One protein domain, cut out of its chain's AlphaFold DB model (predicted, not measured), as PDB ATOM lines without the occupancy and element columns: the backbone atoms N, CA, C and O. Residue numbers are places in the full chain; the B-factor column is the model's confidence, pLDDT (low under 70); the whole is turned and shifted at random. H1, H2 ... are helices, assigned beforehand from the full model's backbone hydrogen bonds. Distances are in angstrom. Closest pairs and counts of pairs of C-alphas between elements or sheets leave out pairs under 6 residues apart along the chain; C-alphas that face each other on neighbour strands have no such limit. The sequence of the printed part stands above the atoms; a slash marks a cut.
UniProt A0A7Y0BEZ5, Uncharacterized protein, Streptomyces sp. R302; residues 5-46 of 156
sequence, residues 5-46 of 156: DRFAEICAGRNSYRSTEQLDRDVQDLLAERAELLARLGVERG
ATOM      1  N   ASP A   5     -32.139   0.323 -30.426       84.25
ATOM      2  CA  ASP A   5     -32.419   0.927 -29.120       84.25
ATOM      3  C   ASP A   5     -33.310   0.021 -28.264       84.25
ATOM      4  O   ASP A   5     -33.067  -0.155 -27.069       84.25
ATOM      5  N   ARG A   6     -34.309  -0.622 -28.883       82.25
ATOM      6  CA  ARG A   6     -35.207  -1.549 -28.194       82.25
ATOM      7  C   ARG A   6     -34.475  -2.810 -27.742       82.25
ATOM      8  O   ARG A   6     -34.679  -3.255 -26.618       82.25
ATOM      9  N   PHE A   7     -33.585  -3.342 -28.576       81.56
ATOM     10  CA  PHE A   7     -32.713  -4.459 -28.214       81.56
ATOM     11  C   PHE A   7     -31.838  -4.119 -27.000       81.56
ATOM     12  O   PHE A   7     -31.780  -4.883 -26.036       81.56
ATOM     13  N   ALA A   8     -31.215  -2.935 -27.002       84.69
ATOM     14  CA  ALA A   8     -30.379  -2.471 -25.899       84.69
ATOM     15  C   ALA A   8     -31.167  -2.310 -24.587       84.69
ATOM     16  O   ALA A   8     -30.662  -2.661 -23.519       84.69
ATOM     17  N   GLU A   9     -32.414  -1.832 -24.646       83.94
ATOM     18  CA  GLU A   9     -33.301  -1.768 -23.478       83.94
ATOM     19  C   GLU A   9     -33.614  -3.150 -22.893       83.94
ATOM     20  O   GLU A   9     -33.566  -3.314 -21.669       83.94
ATOM     21  N   ILE A  10     -33.900  -4.135 -23.753       82.25
ATOM     22  CA  ILE A  10     -34.180  -5.519 -23.344       82.25
ATOM     23  C   ILE A  10     -32.938  -6.136 -22.695       82.25
ATOM     24  O   ILE A  10     -33.027  -6.682 -21.595       82.25
ATOM     25  N   CYS A  11     -31.760  -5.987 -23.310       81.38
ATOM     26  CA  CYS A  11     -30.498  -6.465 -22.739       81.38
ATOM     27  C   CYS A  11     -30.147  -5.782 -21.408       81.38
ATOM     28  O   CYS A  11     -29.539  -6.404 -20.539       81.38
ATOM     29  N   ALA A  12     -30.550  -4.523 -21.227       85.19
ATOM     30  CA  ALA A  12     -30.384  -3.786 -19.978       85.19
ATOM     31  C   ALA A  12     -31.429  -4.151 -18.901       85.19
ATOM     32  O   ALA A  12     -31.414  -3.555 -17.824       85.19
ATOM     33  N   GLY A  13     -32.345  -5.091 -19.175       78.56
ATOM     34  CA  GLY A  13     -33.371  -5.539 -18.231       78.56
ATOM     35  C   GLY A  13     -34.410  -4.467 -17.891       78.56
ATOM     36  O   GLY A  13     -34.984  -4.480 -16.801       78.56
ATOM     37  N   ARG A  14     -34.636  -3.493 -18.783       78.75
ATOM     38  CA  ARG A  14     -35.606  -2.417 -18.542       78.75
ATOM     39  C   ARG A  14     -37.025  -2.911 -18.831       78.75
ATOM     40  O   ARG A  14     -37.371  -3.220 -19.965       78.75
ATOM     41  N   ASN A  15     -37.881  -2.906 -17.810       66.44
ATOM     42  CA  ASN A  15     -39.285  -3.317 -17.917       66.44
ATOM     43  C   ASN A  15     -40.175  -2.184 -18.464       66.44
ATOM     44  O   ASN A  15     -41.045  -1.674 -17.765       66.44
ATOM     45  N   SER A  16     -39.944  -1.762 -19.709       77.25
ATOM     46  CA  SER A  16     -40.695  -0.679 -20.372       77.25
ATOM     47  C   SER A  16     -41.898  -1.164 -21.202       77.25
ATOM     48  O   SER A  16     -42.450  -0.402 -21.998       77.25
ATOM     49  N   TYR A  17     -42.320  -2.421 -21.035       82.25
ATOM     50  CA  TYR A  17     -43.465  -2.989 -21.749       82.25
ATOM     51  C   TYR A  17     -44.777  -2.345 -21.293       82.25
ATOM     52  O   TYR A  17     -45.083  -2.315 -20.103       82.25
ATOM     53  N   ARG A  18     -45.566  -1.844 -22.249       81.38
ATOM     54  CA  ARG A  18     -46.875  -1.226 -21.977       81.38
ATOM     55  C   ARG A  18     -48.048  -2.185 -22.188       81.38
ATOM     56  O   ARG A  18     -49.132  -1.918 -21.682       81.38
ATOM     57  N   SER A  19     -47.837  -3.287 -22.911       87.44
ATOM     58  CA  SER A  19     -48.819  -4.360 -23.101       87.44
ATOM     59  C   SER A  19     -48.147  -5.720 -23.312       87.44
ATOM     60  O   SER A  19     -46.976  -5.800 -23.690       87.44
ATOM     61  N   THR A  20     -48.906  -6.795 -23.098       85.94
ATOM     62  CA  THR A  20     -48.487  -8.176 -23.395       85.94
ATOM     63  C   THR A  20     -48.270  -8.398 -24.893       85.94
ATOM     64  O   THR A  20     -47.302  -9.027 -25.287       85.94
ATOM     65  N   GLU A  21     -49.078  -7.771 -25.746       89.19
ATOM     66  CA  GLU A  21     -48.939  -7.834 -27.211       89.19
ATOM     67  C   GLU A  21     -47.635  -7.192 -27.717       89.19
ATOM     68  O   GLU A  21     -47.135  -7.522 -28.793       89.19
ATOM     69  N   GLN A  22     -47.096  -6.214 -26.981       84.31
ATOM     70  CA  GLN A  22     -45.783  -5.640 -27.268       84.31
ATOM     71  C   GLN A  22     -44.669  -6.629 -26.906       84.31
ATOM     72  O   GLN A  22     -43.729  -6.786 -27.677       84.31
ATOM     73  N   LEU A  23     -44.801  -7.314 -25.769       84.94
ATOM     74  CA  LEU A  23     -43.867  -8.360 -25.357       84.94
ATOM     75  C   LEU A  23     -43.855  -9.520 -26.362       84.94
ATOM     76  O   LEU A  23     -42.781  -9.933 -26.788       84.94
ATOM     77  N   ASP A  24     -45.027  -9.989 -26.792       89.75
ATOM     78  CA  ASP A  24     -45.136 -11.103 -27.738       89.75
ATOM     79  C   ASP A  24     -44.484 -10.778 -29.087       89.75
ATOM     80  O   ASP A  24     -43.767 -11.608 -29.645       89.75
ATOM     81  N   ARG A  25     -44.669  -9.553 -29.600       89.06
ATOM     82  CA  ARG A  25     -44.005  -9.102 -30.833       89.06
ATOM     83  C   ARG A  25     -42.488  -9.034 -30.683       89.06
ATOM     84  O   ARG A  25     -41.784  -9.544 -31.551       89.06
ATOM     85  N   ASP A  26     -41.999  -8.465 -29.582       86.88
ATOM     86  CA  ASP A  26     -40.561  -8.363 -29.315       86.88
ATOM     87  C   ASP A  26     -39.924  -9.767 -29.189       86.88
ATOM     88  O   ASP A  26     -38.830 -10.002 -29.701       86.88
ATOM     89  N   VAL A  27     -40.620 -10.735 -28.576       88.94
ATOM     90  CA  VAL A  27     -40.174 -12.141 -28.489       88.94
ATOM     91  C   VAL A  27     -40.100 -12.800 -29.866       88.94
ATOM     92  O   VAL A  27     -39.109 -13.468 -30.168       88.94
ATOM     93  N   GLN A  28     -41.116 -12.620 -30.713       91.75
ATOM     94  CA  GLN A  28     -41.112 -13.182 -32.070       91.75
ATOM     95  C   GLN A  28     -39.978 -12.600 -32.924       91.75
ATOM     96  O   GLN A  28     -39.289 -13.350 -33.615       91.75
ATOM     97  N   ASP A  29     -39.732 -11.291 -32.824       88.88
ATOM     98  CA  ASP A  29     -38.628 -10.634 -33.526       88.88
ATOM     99  C   ASP A  29     -37.256 -11.177 -33.069       88.88
ATOM    100  O   ASP A  29     -36.415 -11.510 -33.904       88.88
ATOM    101  N   LEU A  30     -37.045 -11.365 -31.760       88.31
ATOM    102  CA  LEU A  30     -35.806 -11.945 -31.217       88.31
ATOM    103  C   LEU A  30     -35.581 -13.400 -31.666       88.31
ATOM    104  O   LEU A  30     -34.448 -13.812 -31.935       88.31
ATOM    105  N   LEU A  31     -36.649 -14.197 -31.751       89.12
ATOM    106  CA  LEU A  31     -36.572 -15.573 -32.246       89.12
ATOM    107  C   LEU A  31     -36.217 -15.624 -33.737       89.12
ATOM    108  O   LEU A  31     -35.430 -16.485 -34.140       89.12
ATOM    109  N   ALA A  32     -36.747 -14.695 -34.538       89.50
ATOM    110  CA  ALA A  32     -36.407 -14.568 -35.952       89.50
ATOM    111  C   ALA A  32     -34.931 -14.183 -36.148       89.50
ATOM    112  O   ALA A  32     -34.221 -14.846 -36.904       89.50
ATOM    113  N   GLU A  33     -34.426 -13.199 -35.395       86.00
ATOM    114  CA  GLU A  33     -33.008 -12.812 -35.437       86.00
ATOM    115  C   GLU A  33     -32.082 -13.962 -35.023       86.00
ATOM    116  O   GLU A  33     -31.062 -14.217 -35.669       86.00
ATOM    117  N   ARG A  34     -32.455 -14.729 -33.990       85.38
ATOM    118  CA  ARG A  34     -31.714 -15.934 -33.591       85.38
ATOM    119  C   ARG A  34     -31.650 -16.959 -34.723       85.38
ATOM    120  O   ARG A  34     -30.598 -17.566 -34.927       85.38
ATOM    121  N   ALA A  35     -32.753 -17.179 -35.436       85.62
ATOM    122  CA  ALA A  35     -32.793 -18.108 -36.561       85.62
ATOM    123  C   ALA A  35     -31.882 -17.644 -37.711       85.62
ATOM    124  O   ALA A  35     -31.130 -18.454 -38.251       85.62
ATOM    125  N   GLU A  36     -31.877 -16.346 -38.030       85.56
ATOM    126  CA  GLU A  36     -30.971 -15.777 -39.033       85.56
ATOM    127  C   GLU A  36     -29.498 -15.885 -38.631       85.56
ATOM    128  O   GLU A  36     -28.664 -16.261 -39.454       85.56
ATOM    129  N   LEU A  37     -29.157 -15.601 -37.372       83.25
ATOM    130  CA  LEU A  37     -27.787 -15.735 -36.869       83.25
ATOM    131  C   LEU A  37     -27.308 -17.186 -36.925       83.25
ATOM    132  O   LEU A  37     -26.186 -17.447 -37.352       83.25
ATOM    133  N   LEU A  38     -28.165 -18.142 -36.557       80.25
ATOM    134  CA  LEU A  38     -27.859 -19.565 -36.692       80.25
ATOM    135  C   LEU A  38     -27.692 -19.981 -38.156       80.25
ATOM    136  O   LEU A  38     -26.802 -20.774 -38.453       80.25
ATOM    137  N   ALA A  39     -28.497 -19.435 -39.070       81.06
ATOM    138  CA  ALA A  39     -28.337 -19.674 -40.501       81.06
ATOM    139  C   ALA A  39     -27.016 -19.092 -41.029       81.06
ATOM    140  O   ALA A  39     -26.306 -19.778 -41.758       81.06
ATOM    141  N   ARG A  40     -26.631 -17.876 -40.618       76.38
ATOM    142  CA  ARG A  40     -25.339 -17.262 -40.979       76.38
ATOM    143  C   ARG A  40     -24.157 -18.070 -40.450       76.38
ATOM    144  O   ARG A  40     -23.271 -18.403 -41.228       76.38
ATOM    145  N   LEU A  41     -24.195 -18.476 -39.182       71.81
ATOM    146  CA  LEU A  41     -23.180 -19.354 -38.588       71.81
ATOM    147  C   LEU A  41     -23.138 -20.728 -39.274       71.81
ATOM    148  O   LEU A  41     -22.066 -21.295 -39.462       71.81
ATOM    149  N   GLY A  42     -24.292 -21.266 -39.682       60.25
ATOM    150  CA  GLY A  42     -24.386 -22.506 -40.453       60.25
ATOM    151  C   GLY A  42     -23.800 -22.395 -41.865       60.25
ATOM    152  O   GLY A  42     -23.185 -23.347 -42.340       60.25
ATOM    153  N   VAL A  43     -23.940 -21.234 -42.513       55.06
ATOM    154  CA  VAL A  43     -23.373 -20.937 -43.840       55.06
ATOM    155  C   VAL A  43     -21.867 -20.652 -43.761       55.06
ATOM    156  O   VAL A  43     -21.124 -21.126 -44.620       55.06
ATOM    157  N   GLU A  44     -21.384 -19.971 -42.717       49.88
ATOM    158  CA  GLU A  44     -19.943 -19.794 -42.458       49.88
ATOM    159  C   GLU A  44     -19.250 -21.135 -42.164       49.88
ATOM    160  O   GLU A  44     -18.162 -21.402 -42.679       49.88
ATOM    161  N   ARG A  45     -19.928 -22.059 -41.468       45.12
ATOM    162  CA  ARG A  45     -19.424 -23.424 -41.223       45.12
ATOM    163  C   ARG A  45     -19.217 -24.252 -42.499       45.12
ATOM    164  O   ARG A  45     -18.511 -25.255 -42.456       45.12
ATOM    165  N   GLY A  46     -19.824 -23.855 -43.621       44.12
ATOM    166  CA  GLY A  46     -19.679 -24.521 -44.917       44.12
ATOM    167  C   GLY A  46     -18.495 -24.040 -45.762       44.12
ATOM    168  O   GLY A  46     -18.191 -24.684 -46.765       44.12
TER     169      GLY A  46
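Overview. This is residues 5 to 46 of the 156 residues of an uncharacterized protein of Streptomyces sp. R302 (UniProt A0A7Y0BEZ5). One long helix, H2, makes the length of a rod, and the chain before it folds back like a hook, so that the short helix H1 lies crosswise beside the first half of H2 with a gap between them. Residues 31 to 46, of which 31 to 44 belong to H2, stick out beyond this hook. The printed part has 42 residues, with two named helices, H1 then H2, no named strand, and the class all helix. It is only just loose, close to extended, with a radius of gyration of the C-alphas of 13.2 A and spans of 42 by 20 by 12 A.

Arrangement. H2, residues 20 to 44, is apart from H1, residues 5 to 11, with no C-alpha of the one within 8 A of the other. A short link of 8 residues joins them. Residues 18 to 25, of which 20 to 25 belong to H2, stand free, as do residues 31 to 46. In H1 and H2 every O i to N i+4 pair is within hydrogen-bond range.

Along the chain. H2 runs 36.2 A from C-alpha 20 at (-48.487, -8.176, -23.395) to C-alpha 44 at (-19.943, -19.794, -42.458). H1 begins at C-alpha 5, (-32.419, 0.927, -29.120), and measures 10.0 A.

Size, cuts and confidence. The two C-alphas farthest apart, those of Arg 18 and Gly 46, are 42.5 A apart. The printed part has no cut. Mean pLDDT of the printed part is 79.9; residue 15 and residues 42 to 46 are under 70.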